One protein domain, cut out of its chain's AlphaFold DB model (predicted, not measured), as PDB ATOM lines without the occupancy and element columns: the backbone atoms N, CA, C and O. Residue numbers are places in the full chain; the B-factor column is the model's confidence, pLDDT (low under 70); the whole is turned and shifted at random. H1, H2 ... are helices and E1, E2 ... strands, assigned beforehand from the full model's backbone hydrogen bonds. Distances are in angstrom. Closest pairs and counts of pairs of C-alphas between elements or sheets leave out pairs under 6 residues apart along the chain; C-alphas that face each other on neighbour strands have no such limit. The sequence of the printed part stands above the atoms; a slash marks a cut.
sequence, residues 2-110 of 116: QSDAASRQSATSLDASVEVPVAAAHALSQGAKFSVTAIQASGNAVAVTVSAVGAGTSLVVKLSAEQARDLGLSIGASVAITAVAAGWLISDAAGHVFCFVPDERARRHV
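AT A GLANCE: This is residues 2 to 110 of the 116 residues of an uncharacterized protein of Lysobacter enzymogenes (UniProt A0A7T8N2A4). A six-stranded sheet is curled like part of a small barrel and folded back on itself, E3 and E2 facing E4, E5 and E6 with E1 as the hinge. H2 lies across one end of this body, H3 packs near the other end by the E1 to E2 turn, and H1 sticks out as a free helical arm. The printed part has 109 residues with four named helices and six named strands, in the order H1 H2 E1 E2 E3 H3 E4 E5 E6 H4; the sheet runs E3 E2 E1 E4 E5 E6, antiparallel throughout, and the class is mixed, helices and strands. It is compact, with a radius of gyration of the C-alphas of 14.9 A and spans of 46 by 32 by 24 A, the arm adding to the length.

HOW THE PARTS SIT: H1, residues 2 to 15, is apart from H2, residues 22 to 29. Strands E1, residues 34 to 42, E2, residues 45 to 52, and E3, residues 58 to 64, form a meander, each strand the antiparallel neighbour of the one before; N 37 and O 49 are 2.9 A apart, and N 48 and O 61 are 2.8 A apart. H3, residues 65 to 71, is on the sheet at a height of 6.7 A, over E3 and slantwise to the strands at 45 degrees on the local plane; its closest C-alphas to E2 are Ala 65 and Ala 45, 4.9 A. E4, residues 78 to 84, pairs with E1 through N 79 and O 34, 3.1 A. With E5, residues 87 to 91, and E6, residues 97 to 102, it forms a second meander, with N 82 and O 89 at 2.9 A and N 90 and O 99 at 2.8 A. The closest C-alphas of the edge strands E3 and E6 are Val 61 and Cys 99, 6.9 A. H2 is on the face of the sheet opposite to H3; its closest C-alphas to E3 are Ala 24 and Ser 58, 6.1 A, and to E4 Leu 28 and Ile 81, 7.2 A. H4, residues 104 to 107, only grazes the sheet. In H1, H2 and H3 every O i to N i+4 pair is within hydrogen-bond range; H4 is too short for one.

IN THESE COORDINATES: H1 begins at C-alpha 2, (9.523, -26.735, -22.490), and is 20.3 A long. E1, which bends by 51 degrees at residue 37, is 23.3 A, E2 22.7 A, E3 19.7 A and E4 19.3 A. E4 begins at C-alpha 78, (-0.204, -51.970, -58.097), and H4 ends at C-alpha 107, (18.465, -51.218, -41.056).

THE WHOLE: The C-alphas farthest apart are those of Gln 2 and Ala 94, 47.3 A. Residues 2 to 16 stand free. The printed part has no cut, and no link is long. Mean pLDDT of the printed part is 81.6; residues 2 to 23 are under 70.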
ATOM      1  N   GLN A   2      10.381 -26.410 -21.328       51.72
ATOM      2  CA  GLN A   2       9.523 -26.735 -22.490       51.72
ATOM      3  C   GLN A   2      10.306 -27.250 -23.719       51.72
ATOM      4  O   GLN A   2       9.826 -28.104 -24.460       51.72
ATOM      5  N   SER A   3      11.537 -26.772 -23.913       51.84
ATOM      6  CA  SER A   3      12.432 -27.155 -25.014       51.84
ATOM      7  C   SER A   3      12.933 -28.604 -24.925       51.84
ATOM      8  O   SER A   3      13.085 -29.264 -25.955       51.84
ATOM      9  N   ASP A   4      13.107 -29.137 -23.713       54.53
ATOM     10  CA  ASP A   4      13.527 -30.529 -23.508       54.53
ATOM     11  C   ASP A   4      12.407 -31.519 -23.830       54.53
ATOM     12  O   ASP A   4      12.666 -32.587 -24.376       54.53
ATOM     13  N   ALA A   5      11.147 -31.163 -23.559       59.31
ATOM     14  CA  ALA A   5       9.997 -31.997 -23.904       59.31
ATOM     15  C   ALA A   5       9.819 -32.116 -25.427       59.31
ATOM     16  O   ALA A   5       9.662 -33.222 -25.938       59.31
ATOM     17  N   ALA A   6       9.936 -31.004 -26.163       54.16
ATOM     18  CA  ALA A   6       9.869 -31.003 -27.628       54.16
ATOM     19  C   ALA A   6      11.053 -31.749 -28.275       54.16
ATOM     20  O   ALA A   6      10.882 -32.448 -29.278       54.16
ATOM     21  N   SER A   7      12.246 -31.645 -27.680       52.41
ATOM     22  CA  SER A   7      13.444 -32.360 -28.140       52.41
ATOM     23  C   SER A   7      13.354 -33.859 -27.858       52.41
ATOM     24  O   SER A   7      13.661 -34.661 -28.736       52.41
ATOM     25  N   ARG A   8      12.839 -34.256 -26.687       52.12
ATOM     26  CA  ARG A   8      12.556 -35.660 -26.356       52.12
ATOM     27  C   ARG A   8      11.459 -36.242 -27.236       52.12
ATOM     28  O   ARG A   8      11.631 -37.338 -27.738       52.12
ATOM     29  N   GLN A   9      10.389 -35.497 -27.500       48.97
ATOM     30  CA  GLN A   9       9.331 -35.911 -28.425       48.97
ATOM     31  C   GLN A   9       9.858 -36.067 -29.859       48.97
ATOM     32  O   GLN A   9       9.497 -37.012 -30.556       48.97
ATOM     33  N   SER A  10      10.763 -35.184 -30.289       48.09
ATOM     34  CA  SER A  10      11.448 -35.309 -31.579       48.09
ATOM     35  C   SER A  10      12.394 -36.514 -31.619       48.09
ATOM     36  O   SER A  10      12.445 -37.196 -32.638       48.09
ATOM     37  N   ALA A  11      13.096 -36.807 -30.519       47.50
ATOM     38  CA  ALA A  11      13.957 -37.980 -30.379       47.50
ATOM     39  C   ALA A  11      13.151 -39.291 -30.372       47.50
ATOM     40  O   ALA A  11      13.492 -40.216 -31.097       47.50
ATOM     41  N   THR A  12      12.021 -39.345 -29.662       44.38
ATOM     42  CA  THR A  12      11.086 -40.483 -29.709       44.38
ATOM     43  C   THR A  12      10.483 -40.657 -31.107       44.38
ATOM     44  O   THR A  12      10.277 -41.777 -31.560       44.38
ATOM     45  N   SER A  13      10.258 -39.562 -31.841       41.16
ATOM     46  CA  SER A  13       9.792 -39.626 -33.229       41.16
ATOM     47  C   SER A  13      10.874 -40.083 -34.219       41.16
ATOM     48  O   SER A  13      10.519 -40.567 -35.293       41.16
ATOM     49  N   LEU A  14      12.161 -39.911 -33.887       41.88
ATOM     50  CA  LEU A  14      13.303 -40.429 -34.650       41.88
ATOM     51  C   LEU A  14      13.526 -41.926 -34.396       41.88
ATOM     52  O   LEU A  14      13.856 -42.632 -35.344       41.88
ATOM     53  N   ASP A  15      13.286 -42.405 -33.173       38.62
ATOM     54  CA  ASP A  15      13.350 -43.834 -32.812       38.62
ATOM     55  C   ASP A  15      12.201 -44.642 -33.450       38.62
ATOM     56  O   ASP A  15      12.348 -45.810 -33.790       38.62
ATOM     57  N   ALA A  16      11.081 -43.977 -33.757       38.34
ATOM     58  CA  ALA A  16      10.003 -44.504 -34.597       38.34
ATOM     59  C   ALA A  16      10.318 -44.455 -36.113       38.34
ATOM     60  O   ALA A  16       9.400 -44.507 -36.941       38.34
ATOM     61  N   SER A  17      11.595 -44.317 -36.507       43.59
ATOM     62  CA  SER A  17      12.031 -44.396 -37.908       43.59
ATOM     63  C   SER A  17      11.798 -45.807 -38.447       43.59
ATOM     64  O   SER A  17      12.653 -46.686 -38.382       43.59
ATOM     65  N   VAL A  18      10.602 -45.987 -39.004       49.44
ATOM     66  CA  VAL A  18      10.170 -47.111 -39.836       49.44
ATOM     67  C   VAL A  18      10.321 -48.459 -39.139       49.44
ATOM     68  O   VAL A  18      11.108 -49.301 -39.559       49.44
ATOM     69  N   GLU A  19       9.510 -48.717 -38.112       50.78
ATOM     70  CA  GLU A  19       9.061 -50.093 -37.895       50.78
ATOM     71  C   GLU A  19       8.275 -50.527 -39.123       50.78
ATOM     72  O   GLU A  19       7.089 -50.248 -39.260       50.78
ATOM     73  N   VAL A  20       8.965 -51.194 -40.049       59.09
ATOM     74  CA  VAL A  20       8.303 -52.139 -40.938       59.09
ATOM     75  C   VAL A  20       7.711 -53.182 -39.998       59.09
ATOM     76  O   VAL A  20       8.487 -53.855 -39.309       59.09
ATOM     77  N   PRO A  21       6.376 -53.311 -39.893       65.62
ATOM     78  CA  PRO A  21       5.802 -54.352 -39.059       65.62
ATOM     79  C   PRO A  21       6.403 -55.696 -39.478       65.62
ATOM     80  O   PRO A  21       6.536 -55.953 -40.676       65.62
ATOM     81  N   VAL A  22       6.753 -56.570 -38.529       67.94
ATOM     82  CA  VAL A  22       7.321 -57.902 -38.837       67.94
ATOM     83  C   VAL A  22       6.449 -58.649 -39.858       67.94
ATOM     84  O   VAL A  22       6.957 -59.292 -40.773       67.94
ATOM     85  N   ALA A  23       5.127 -58.475 -39.768       69.38
ATOM     86  CA  ALA A  23       4.162 -58.996 -40.731       69.38
ATOM     87  C   ALA A  23       4.354 -58.454 -42.163       69.38
ATOM     88  O   ALA A  23       4.222 -59.214 -43.121       69.38
ATOM     89  N   ALA A  24       4.703 -57.176 -42.327       75.75
ATOM     90  CA  ALA A  24       4.967 -56.575 -43.632       75.75
ATOM     91  C   ALA A  24       6.294 -57.083 -44.217       75.75
ATOM     92  O   ALA A  24       6.327 -57.464 -45.383       75.75
ATOM     93  N   ALA A  25       7.358 -57.186 -43.411       78.25
ATOM     94  CA  ALA A  25       8.633 -57.777 -43.841       78.25
ATOM     95  C   ALA A  25       8.474 -59.251 -44.254       78.25
ATOM     96  O   ALA A  25       9.021 -59.695 -45.268       78.25
ATOM     97  N   HIS A  26       7.655 -60.003 -43.515       81.75
ATOM     98  CA  HIS A  26       7.285 -61.363 -43.887       81.75
ATOM     99  C   HIS A  26       6.517 -61.394 -45.218       81.75
ATOM    100  O   HIS A  26       6.880 -62.153 -46.112       81.75
ATOM    101  N   ALA A  27       5.504 -60.540 -45.404       84.31
ATOM    102  CA  ALA A  27       4.750 -60.471 -46.661       84.31
ATOM    103  C   ALA A  27       5.625 -60.086 -47.870       84.31
ATOM    104  O   ALA A  27       5.452 -60.649 -48.952       84.31
ATOM    105  N   LEU A  28       6.591 -59.180 -47.680       84.00
ATOM    106  CA  LEU A  28       7.594 -58.829 -48.691       84.00
ATOM    107  C   LEU A  28       8.460 -60.044 -49.059       84.00
ATOM    108  O   LEU A  28       8.696 -60.305 -50.237       84.00
ATOM    109  N   SER A  29       8.871 -60.828 -48.060       83.94
ATOM    110  CA  SER A  29       9.674 -62.046 -48.249       83.94
ATOM    111  C   SER A  29       8.920 -63.164 -48.979       83.94
ATOM    112  O   SER A  29       9.532 -63.935 -49.709       83.94
ATOM    113  N   GLN A  30       7.596 -63.250 -48.808       85.38
ATOM    114  CA  GLN A  30       6.744 -64.250 -49.469       85.38
ATOM    115  C   GLN A  30       6.311 -63.844 -50.890       85.38
ATOM    116  O   GLN A  30       5.540 -64.565 -51.522       85.38
ATOM    117  N   GLY A  31       6.757 -62.688 -51.398       80.94
ATOM    118  CA  GLY A  31       6.378 -62.216 -52.733       80.94
ATOM    119  C   GLY A  31       4.888 -61.885 -52.861       80.94
ATOM    120  O   GLY A  31       4.301 -62.080 -53.927       80.94
ATOM    121  N   ALA A  32       4.255 -61.414 -51.779       84.38
ATOM    122  CA  ALA A  32       2.860 -60.989 -51.824       84.38
ATOM    123  C   ALA A  32       2.647 -59.894 -52.887       84.38
ATOM    124  O   ALA A  32       3.545 -59.107 -53.189       84.38
ATOM    125  N   LYS A  33       1.438 -59.820 -53.451       90.19
ATOM    126  CA  LYS A  33       1.048 -58.689 -54.305       90.19
ATOM    127  C   LYS A  33       0.715 -57.497 -53.420       90.19
ATOM    128  O   LYS A  33       0.027 -57.665 -52.415       90.19
ATOM    129  N   PHE A  34       1.151 -56.307 -53.814       93.56
ATOM    130  CA  PHE A  34       0.910 -55.080 -53.065       93.56
ATOM    131  C   PHE A  34       0.203 -54.037 -53.924       93.56
ATOM    132  O   PHE A  34       0.436 -53.940 -55.133       93.56
ATOM    133  N   SER A  35      -0.641 -53.232 -53.287       94.31
ATOM    134  CA  SER A  35      -1.277 -52.077 -53.915       94.31
ATOM    135  C   SER A  35      -1.362 -50.893 -52.961       94.31
ATOM    136  O   SER A  35      -1.317 -51.040 -51.736       94.31
ATOM    137  N   VAL A  36      -1.485 -49.700 -53.533       94.62
ATOM    138  CA  VAL A  36      -1.756 -48.477 -52.779       94.62
ATOM    139  C   VAL A  36      -3.201 -48.511 -52.289       94.62
ATOM    140  O   VAL A  36      -4.130 -48.608 -53.089       94.62
ATOM    141  N   THR A  37      -3.411 -48.403 -50.981       95.56
ATOM    142  CA  THR A  37      -4.754 -48.433 -50.372       95.56
ATOM    143  C   THR A  37      -5.174 -47.109 -49.758       95.56
ATOM    144  O   THR A  37      -6.365 -46.888 -49.561       95.56
ATOM    145  N   ALA A  38      -4.228 -46.218 -49.464       94.75
ATOM    146  CA  ALA A  38      -4.535 -44.870 -49.004       94.75
ATOM    147  C   ALA A  38      -3.439 -43.887 -49.412       94.75
ATOM    148  O   ALA A  38      -2.263 -44.243 -49.481       94.75
ATOM    149  N   ILE A  39      -3.842 -42.640 -49.648       95.06
ATOM    150  CA  ILE A  39      -2.949 -41.509 -49.889       95.06
ATOM    151  C   ILE A  39      -3.430 -40.358 -49.010       95.06
ATOM    152  O   ILE A  39      -4.597 -39.973 -49.070       95.06
ATOM    153  N   GLN A  40      -2.539 -39.820 -48.185       94.44
ATOM    154  CA  GLN A  40      -2.819 -38.703 -47.285       94.44
ATOM    155  C   GLN A  40      -1.772 -37.612 -47.497       94.44
ATOM    156  O   GLN A  40      -0.604 -37.779 -47.148       94.44
ATOM    157  N   ALA A  41      -2.187 -36.485 -48.071       89.69
ATOM    158  CA  ALA A  41      -1.333 -35.312 -48.216       89.69
ATOM    159  C   ALA A  41      -1.343 -34.474 -46.929       89.69
ATOM    160  O   ALA A  41      -2.400 -34.233 -46.343       89.69
ATOM    161  N   SER A  42      -0.171 -34.016 -46.490       84.06
ATOM    162  CA  SER A  42      -0.019 -33.131 -45.335       84.06
ATOM    163  C   SER A  42       1.178 -32.199 -45.537       84.06
ATOM    164  O   SER A  42       2.335 -32.618 -45.466       84.06
ATOM    165  N   GLY A  43       0.898 -30.921 -45.804       85.62
ATOM    166  CA  GLY A  43       1.932 -29.926 -46.097       85.62
ATOM    167  C   GLY A  43       2.815 -30.352 -47.274       85.62
ATOM    168  O   GLY A  43       2.311 -30.642 -48.355       85.62
ATOM    169  N   ASN A  44       4.129 -30.429 -47.039       85.44
ATOM    170  CA  ASN A  44       5.133 -30.796 -48.047       85.44
ATOM    171  C   ASN A  44       5.366 -32.314 -48.176       85.44
ATOM    172  O   ASN A  44       6.271 -32.737 -48.898       85.44
ATOM    173  N   ALA A  45       4.580 -33.141 -47.484       87.81
ATOM    174  CA  ALA A  45       4.725 -34.591 -47.497       87.81
ATOM    175  C   ALA A  45       3.421 -35.293 -47.889       87.81
ATOM    176  O   ALA A  45       2.316 -34.805 -47.654       87.81
ATOM    177  N   VAL A  46       3.562 -36.484 -48.460       91.69
ATOM    178  CA  VAL A  46       2.459 -37.383 -48.792       91.69
ATOM    179  C   VAL A  46       2.748 -38.737 -48.157       91.69
ATOM    180  O   VAL A  46       3.790 -39.337 -48.407       91.69
ATOM    181  N   ALA A  47       1.839 -39.211 -47.311       93.00
ATOM    182  CA  ALA A  47       1.879 -40.557 -46.762       93.00
ATOM    183  C   ALA A  47       1.080 -41.495 -47.674       93.00
ATOM    184  O   ALA A  47      -0.111 -41.284 -47.907       93.00
ATOM    185  N   VAL A  48       1.744 -42.520 -48.194       93.56
ATOM    186  CA  VAL A  48       1.170 -43.536 -49.075       93.56
ATOM    187  C   VAL A  48       1.141 -44.857 -48.323       93.56
ATOM    188  O   VAL A  48       2.188 -45.395 -47.964       93.56
ATOM    189  N   THR A  49      -0.052 -45.391 -48.091       93.94
ATOM    190  CA  THR A  49      -0.218 -46.720 -47.503       93.94
ATOM    191  C   THR A  49      -0.216 -47.760 -48.609       93.94
ATOM    192  O   THR A  49      -1.054 -47.719 -49.512       93.94
ATOM    193  N   VAL A  50       0.708 -48.708 -48.509       93.25
ATOM    194  CA  VAL A  50       0.848 -49.853 -49.404       93.25
ATOM    195  C   VAL A  50       0.469 -51.105 -48.622       93.25
ATOM    196  O   VAL A  50       1.069 -51.394 -47.587       93.25
ATOM    197  N   SER A  51      -0.525 -51.846 -49.099       92.31
ATOM    198  CA  SER A  51      -1.037 -53.035 -48.412       92.31
ATOM    199  C   SER A  51      -0.776 -54.298 -49.211       92.31
ATOM    200  O   SER A  51      -0.912 -54.310 -50.434       92.31
ATOM    201  N   ALA A  52      -0.439 -55.375 -48.505       91.19
ATOM    202  CA  ALA A  52      -0.371 -56.704 -49.086       91.19
ATOM    203  C   ALA A  52      -1.794 -57.228 -49.334       91.19
ATOM    204  O   ALA A  52      -2.620 -57.300 -48.417       91.19
ATOM    205  N   VAL A  53      -2.079 -57.628 -50.570       84.69
ATOM    206  CA  VAL A  53      -3.377 -58.175 -50.973       84.69
ATOM    207  C   VAL A  53      -3.625 -59.486 -50.226       84.69
ATOM    208  O   VAL A  53      -2.843 -60.427 -50.327       84.69
ATOM    209  N   GLY A  54      -4.719 -59.545 -49.464       78.69
ATOM    210  CA  GLY A  54      -5.149 -60.751 -48.746       78.69
ATOM    211  C   GLY A  54      -4.349 -61.105 -47.487       78.69
ATOM    212  O   GLY A  54      -4.717 -62.057 -46.809       78.69
ATOM    213  N   ALA A  55      -3.300 -60.351 -47.137       75.31
ATOM    214  CA  ALA A  55      -2.448 -60.653 -45.977       75.31
ATOM    215  C   ALA A  55      -2.701 -59.749 -44.755       75.31
ATOM    216  O   ALA A  55      -2.037 -59.900 -43.733       75.31
ATOM    217  N   GLY A  56      -3.632 -58.791 -44.849       80.19
ATOM    218  CA  GLY A  56      -4.033 -57.935 -43.723       80.19
ATOM    219  C   GLY A  56      -2.917 -57.049 -43.155       80.19
ATOM    220  O   GLY A  56      -3.053 -56.521 -42.056       80.19
ATOM    221  N   THR A  57      -1.810 -56.887 -43.884       86.31
ATOM    222  CA  THR A  57      -0.656 -56.089 -43.465       86.31
ATOM    223  C   THR A  57      -0.410 -54.939 -44.431       86.31
ATOM    224  O   THR A  57      -0.701 -55.035 -45.627       86.31
ATOM    225  N   SER A  58       0.117 -53.838 -43.904       88.81
ATOM    226  CA  SER A  58       0.419 -52.634 -44.668       88.81
ATOM    227  C   SER A  58       1.678 -51.951 -44.152       88.81
ATOM    228  O   SER A  58       2.109 -52.168 -43.018       88.81
ATOM    229  N   LEU A  59       2.264 -51.128 -45.012       88.81
ATOM    230  CA  LEU A  59       3.379 -50.245 -44.710       88.81
ATOM    231  C   LEU A  59       3.047 -48.835 -45.201       88.81
ATOM    232  O   LEU A  59       2.312 -48.664 -46.174       88.81
ATOM    233  N   VAL A  60       3.590 -47.822 -44.531       90.44
ATOM    234  CA  VAL A  60       3.396 -46.417 -44.904       90.44
ATOM    235  C   VAL A  60       4.706 -45.853 -45.427       90.44
ATOM    236  O   VAL A  60       5.701 -45.798 -44.704       90.44
ATOM    237  N   VAL A  61       4.690 -45.390 -46.672       90.19
ATOM    238  CA  VAL A  61       5.801 -44.682 -47.308       90.19
ATOM    239  C   VAL A  61       5.534 -43.186 -47.227       90.19
ATOM    240  O   VAL A  61       4.485 -42.714 -47.658       90.19
ATOM    241  N   LYS A  62       6.482 -42.421 -46.682       90.62
ATOM    242  CA  LYS A  62       6.422 -40.955 -46.695       90.62
ATOM    243  C   LYS A  62       7.237 -40.429 -47.867       90.62
ATOM    244  O   LYS A  62       8.442 -40.654 -47.924       90.62
ATOM    245  N   LEU A  63       6.574 -39.716 -48.763       90.00
ATOM    246  CA  LEU A  63       7.161 -39.076 -49.933       90.00
ATOM    247  C   LEU A  63       7.126 -37.560 -49.767       90.00
ATOM    248  O   LEU A  63       6.270 -37.027 -49.055       90.00
ATOM    249  N   SER A  64       8.025 -36.855 -50.451       89.19
ATOM    250  CA  SER A  64       7.819 -35.424 -50.676       89.19
ATOM    251  C   SER A  64       6.596 -35.209 -51.570       89.19
ATOM    252  O   SER A  64       6.254 -36.062 -52.395       89.19
ATOM    253  N   ALA A  65       5.943 -34.057 -51.434       87.12
ATOM    254  CA  ALA A  65       4.851 -33.681 -52.326       87.12
ATOM    255  C   ALA A  65       5.300 -33.636 -53.795       87.12
ATOM    256  O   ALA A  65       4.501 -33.911 -54.676       87.12
ATOM    257  N   GLU A  66       6.567 -33.318 -54.063       88.50
ATOM    258  CA  GLU A  66       7.143 -33.355 -55.409       88.50
ATOM    259  C   GLU A  66       7.229 -34.769 -55.967       88.50
ATOM    260  O   GLU A  66       6.576 -35.059 -56.965       88.50
ATOM    261  N   GLN A  67       7.898 -35.677 -55.258       87.94
ATOM    262  CA  GLN A  67       8.000 -37.071 -55.692       87.94
ATOM    263  C   GLN A  67       6.627 -37.730 -55.856       87.94
ATOM    264  O   GLN A  67       6.416 -38.486 -56.797       87.94
ATOM    265  N   ALA A  68       5.672 -37.446 -54.963       88.00
ATOM    266  CA  ALA A  68       4.327 -38.003 -55.072       88.00
ATOM    267  C   ALA A  68       3.585 -37.528 -56.335       88.00
ATOM    268  O   ALA A  68       2.840 -38.313 -56.924       88.00
ATOM    269  N   ARG A  69       3.790 -36.271 -56.760       87.56
ATOM    270  CA  ARG A  69       3.236 -35.745 -58.019       87.56
ATOM    271  C   ARG A  69       3.889 -36.411 -59.224       87.56
ATOM    272  O   ARG A  69       3.169 -36.836 -60.121       87.56
ATOM    273  N   ASP A  70       5.213 -36.533 -59.213       89.62
ATOM    274  CA  ASP A  70       5.977 -37.091 -60.333       89.62
ATOM    275  C   ASP A  70       5.666 -38.577 -60.558       89.62
ATOM    276  O   ASP A  70       5.563 -39.027 -61.697       89.62
ATOM    277  N   LEU A  71       5.455 -39.333 -59.476       89.88
ATOM    278  CA  LEU A  71       5.102 -40.755 -59.537       89.88
ATOM    279  C   LEU A  71       3.637 -41.008 -59.931       89.88
ATOM    280  O   LEU A  71       3.287 -42.139 -60.258       89.88
ATOM    281  N   GLY A  72       2.757 -40.002 -59.848       89.00
ATOM    282  CA  GLY A  72       1.343 -40.142 -60.220       89.00
ATOM    283  C   GLY A  72       0.590 -41.261 -59.480       89.00
ATOM    284  O   GLY A  72      -0.341 -41.847 -60.036       89.00
ATOM    285  N   LEU A  73       0.998 -41.593 -58.247       89.06
ATOM    286  CA  LEU A  73       0.417 -42.701 -57.483       89.06
ATOM    287  C   LEU A  73      -1.075 -42.469 -57.228       89.06
ATOM    288  O   LEU A  73      -1.500 -41.389 -56.816       89.06
ATOM    289  N   SER A  74      -1.872 -43.518 -57.414       93.25
ATOM    290  CA  SER A  74      -3.314 -43.504 -57.180       93.25
ATOM    291  C   SER A  74      -3.737 -44.680 -56.306       93.25
ATOM    292  O   SER A  74      -3.079 -45.720 -56.263       93.25
ATOM    293  N   ILE A  75      -4.840 -44.521 -55.572       94.88
ATOM    294  CA  ILE A  75      -5.425 -45.627 -54.805       94.88
ATOM    295  C   ILE A  75      -5.835 -46.736 -55.780       94.88
ATOM    296  O   ILE A  75      -6.458 -46.474 -56.805       94.88
ATOM    297  N   GLY A  76      -5.477 -47.976 -55.456       93.75
ATOM    298  CA  GLY A  76      -5.663 -49.146 -56.310       93.75
ATOM    299  C   GLY A  76      -4.478 -49.442 -57.233       93.75
ATOM    300  O   GLY A  76      -4.420 -50.540 -57.788       93.75
ATOM    301  N   ALA A  77      -3.508 -48.528 -57.365       92.75
ATOM    302  CA  ALA A  77      -2.306 -48.778 -58.154       92.75
ATOM    303  C   ALA A  77      -1.522 -49.968 -57.583       92.75
ATOM    304  O   ALA A  77      -1.274 -50.049 -56.377       92.75
ATOM    305  N   SER A  78      -1.127 -50.893 -58.458       93.25
ATOM    306  CA  SER A  78      -0.204 -51.970 -58.097       93.25
ATOM    307  C   SER A  78       1.208 -51.415 -57.950       93.25
ATOM    308  O   SER A  78       1.609 -50.536 -58.713       93.25
ATOM    309  N   VAL A  79       1.966 -51.955 -57.000       93.44
ATOM    310  CA  VAL A  79       3.392 -51.647 -56.842       93.44
ATOM    311  C   VAL A  79       4.209 -52.918 -57.013       93.44
ATOM    312  O   VAL A  79       3.768 -54.008 -56.637       93.44
ATOM    313  N   ALA A  80       5.395 -52.785 -57.593       92.81
ATOM    314  CA  ALA A  80       6.322 -53.892 -57.737       92.81
ATOM    315  C   ALA A  80       7.283 -53.925 -56.544       92.81
ATOM    316  O   ALA A  80       7.796 -52.893 -56.110       92.81
ATOM    317  N   ILE A  81       7.515 -55.129 -56.024       92.62
ATOM    318  CA  ILE A  81       8.479 -55.393 -54.958       92.62
ATOM    319  C   ILE A  81       9.649 -56.155 -55.562       92.62
ATOM    320  O   ILE A  81       9.469 -57.247 -56.099       92.62
ATOM    321  N   THR A  82      10.849 -55.596 -55.446       92.62
ATOM    322  CA  THR A  82      12.086 -56.239 -55.898       92.62
ATOM    323  C   THR A  82      12.958 -56.551 -54.695       92.62
ATOM    324  O   THR A  82      13.393 -55.640 -53.995       92.62
ATOM    325  N   ALA A  83      13.224 -57.833 -54.447       92.19
ATOM    326  CA  ALA A  83      14.188 -58.240 -53.431       92.19
ATOM    327  C   ALA A  83      15.617 -57.914 -53.897       92.19
ATOM    328  O   ALA A  83      16.002 -58.212 -55.028       92.19
ATOM    329  N   VAL A  84      16.400 -57.311 -53.011       92.50
ATOM    330  CA  VAL A  84      17.818 -56.993 -53.195       92.50
ATOM    331  C   VAL A  84      18.612 -57.530 -52.006       92.50
ATOM    332  O   VAL A  84      18.046 -57.890 -50.979       92.50
ATOM    333  N   ALA A  85      19.942 -57.561 -52.110       90.12
ATOM    334  CA  ALA A  85      20.800 -58.154 -51.076       90.12
ATOM    335  C   ALA A  85      20.658 -57.527 -49.671       90.12
ATOM    336  O   ALA A  85      21.073 -58.147 -48.699       90.12
ATOM    337  N   ALA A  86      20.121 -56.308 -49.576       89.50
ATOM    338  CA  ALA A  86      19.975 -55.544 -48.337       89.50
ATOM    339  C   ALA A  86      18.505 -55.305 -47.927       89.50
ATOM    340  O   ALA A  86      18.245 -54.471 -47.059       89.50
ATOM    341  N   GLY A  87      17.535 -55.954 -48.583       92.00
ATOM    342  CA  GLY A  87      16.106 -55.756 -48.322       92.00
ATOM    343  C   GLY A  87      15.266 -55.726 -49.594       92.00
ATOM    344  O   GLY A  87      15.436 -56.561 -50.479       92.00
ATOM    345  N   TRP A  88      14.355 -54.760 -49.703       93.69
ATOM    346  CA  TRP A  88      13.396 -54.671 -50.807       93.69
ATOM    347  C   TRP A  88      13.294 -53.258 -51.371       93.69
ATOM    348  O   TRP A  88      13.322 -52.275 -50.634       93.69
ATOM    349  N   LEU A  89      13.124 -53.156 -52.684       93.31
ATOM    350  CA  LEU A  89      12.763 -51.924 -53.376       93.31
ATOM    351  C   LEU A  89      11.283 -51.965 -53.741       93.31
ATOM    352  O   LEU A  89      10.794 -52.985 -54.231       93.31
ATOM    353  N   ILE A  90      10.595 -50.849 -53.526       93.62
ATOM    354  CA  ILE A  90       9.227 -50.625 -53.986       93.62
ATOM    355  C   ILE A  90       9.286 -49.660 -55.162       93.62
ATOM    356  O   ILE A  90       9.828 -48.554 -55.041       93.62
ATOM    357  N   SER A  91       8.715 -50.083 -56.284       93.94
ATOM    358  CA  SER A  91       8.596 -49.269 -57.488       93.94
ATOM    359  C   SER A  91       7.162 -49.203 -57.991       93.94
ATOM    360  O   SER A  91       6.330 -50.066 -57.693       93.94
ATOM    361  N   ASP A  92       6.866 -48.160 -58.759       92.62
ATOM    362  CA  ASP A  92       5.614 -48.069 -59.503       92.62
ATOM    363  C   ASP A  92       5.585 -49.071 -60.679       92.62
ATOM    364  O   ASP A  92       6.518 -49.851 -60.899       92.62
ATOM    365  N   ALA A  93       4.494 -49.053 -61.448       87.00
ATOM    366  CA  ALA A  93       4.339 -49.896 -62.633       87.00
ATOM    367  C   ALA A  93       5.295 -49.526 -63.786       87.00
ATOM    368  O   ALA A  93       5.510 -50.348 -64.676       87.00
ATOM    369  N   ALA A  94       5.861 -48.316 -63.778       89.56
ATOM    370  CA  ALA A  94       6.841 -47.853 -64.757       89.56
ATOM    371  C   ALA A  94       8.291 -48.203 -64.360       89.56
ATOM    372  O   ALA A  94       9.209 -48.010 -65.154       89.56
ATOM    373  N   GLY A  95       8.503 -48.754 -63.159       90.31
ATOM    374  CA  GLY A  95       9.817 -49.133 -62.640       90.31
ATOM    375  C   GLY A  95      10.536 -48.016 -61.881       90.31
ATOM    376  O   GLY A  95      11.695 -48.192 -61.500       90.31
ATOM    377  N   HIS A  96       9.878 -46.888 -61.607       92.69
ATOM    378  CA  HIS A  96      10.449 -45.832 -60.776       92.69
ATOM    379  C   HIS A  96      10.460 -46.274 -59.314       92.69
ATOM    380  O   HIS A  96       9.416 -46.456 -58.684       92.69
ATOM    381  N   VAL A  97      11.658 -46.456 -58.764       93.88
ATOM    382  CA  VAL A  97      11.852 -46.825 -57.359       93.88
ATOM    383  C   VAL A  97      11.604 -45.608 -56.476       93.88
ATOM    384  O   VAL A  97      12.241 -44.571 -56.650       93.88
ATOM    385  N   PHE A  98      10.722 -45.752 -55.489       91.12
ATOM    386  CA  PHE A  98      10.368 -44.660 -54.576       91.12
ATOM    387  C   PHE A  98      10.515 -45.012 -53.093       91.12
ATOM    388  O   PHE A  98      10.432 -44.129 -52.241       91.12
ATOM    389  N   CYS A  99      10.748 -46.284 -52.752       91.75
ATOM    390  CA  CYS A  99      11.018 -46.690 -51.377       91.75
ATOM    391  C   CYS A  99      12.018 -47.846 -51.324       91.75
ATOM    392  O   CYS A  99      11.916 -48.803 -52.089       91.75
ATOM    393  N   PHE A 100      12.959 -47.761 -50.388       90.88
ATOM    394  CA  PHE A 100      13.796 -48.878 -49.970       90.88
ATOM    395  C   PHE A 100      13.378 -49.310 -48.566       90.88
ATOM    396  O   PHE A 100      13.313 -48.492 -47.646       90.88
ATOM    397  N   VAL A 101      13.105 -50.600 -48.419       90.25
ATOM    398  CA  VAL A 101      12.767 -51.253 -47.160       90.25
ATOM    399  C   VAL A 101      13.975 -52.099 -46.753       90.25
ATOM    400  O   VAL A 101      14.185 -53.155 -47.353       90.25
ATOM    401  N   PRO A 102      14.802 -51.652 -45.793       89.44
ATOM    402  CA  PRO A 102      15.974 -52.410 -45.374       89.44
ATOM    403  C   PRO A 102      15.573 -53.700 -44.652       89.44
ATOM    404  O   PRO A 102      14.600 -53.721 -43.894       89.44
ATOM    405  N   ASP A 103      16.363 -54.756 -44.835       87.94
ATOM    406  CA  ASP A 103      16.325 -55.916 -43.947       87.94
ATOM    407  C   ASP A 103      16.938 -55.597 -42.570       87.94
ATOM    408  O   ASP A 103      17.498 -54.522 -42.338       87.94
ATOM    409  N   GLU A 104      16.857 -56.554 -41.645       85.62
ATOM    410  CA  GLU A 104      17.347 -56.394 -40.271       85.62
ATOM    411  C   GLU A 104      18.838 -56.012 -40.199       85.62
ATOM    412  O   GLU A 104      19.246 -55.203 -39.364       85.62
ATOM    413  N   ARG A 105      19.672 -56.539 -41.107       87.06
ATOM    414  CA  ARG A 105      21.108 -56.224 -41.145       87.06
ATOM    415  C   ARG A 105      21.357 -54.827 -41.689       87.06
ATOM    416  O   ARG A 105      22.223 -54.127 -41.165       87.06
ATOM    417  N   ALA A 106      20.652 -54.433 -42.742       87.81
ATOM    418  CA  ALA A 106      20.833 -53.151 -43.410       87.81
ATOM    419  C   ALA A 106      20.237 -51.988 -42.610       87.81
ATOM    420  O   ALA A 106      20.721 -50.861 -42.712       87.81
ATOM    421  N   ARG A 107      19.225 -52.249 -41.776       84.31
ATOM    422  CA  ARG A 107      18.465 -51.218 -41.056       84.31
ATOM    423  C   ARG A 107      19.328 -50.308 -40.188       84.31
ATOM    424  O   ARG A 107      19.138 -49.097 -40.199       84.31
ATOM    425  N   ARG A 108      20.343 -50.862 -39.519       84.06
ATOM    426  CA  ARG A 108      21.318 -50.104 -38.702       84.06
ATOM    427  C   ARG A 108      22.233 -49.167 -39.506       84.06
ATOM    428  O   ARG A 108      22.964 -48.379 -38.915       84.06
ATOM    429  N   HIS A 109      22.237 -49.296 -40.829       86.25
ATOM    430  CA  HIS A 109      23.035 -48.492 -41.752       86.25
ATOM    431  C   HIS A 109      22.186 -47.467 -42.517       86.25
ATOM    432  O   HIS A 109      22.726 -46.688 -43.299       86.25
ATOM    433  N   VAL A 110      20.865 -47.456 -42.310       84.62
ATOM    434  CA  VAL A 110      19.976 -46.490 -42.955       84.62
ATOM    435  C   VAL A 110      20.011 -45.169 -42.198       84.62
ATOM    436  O   VAL A 110      19.754 -45.103 -40.998       84.62
TER     437      VAL A 110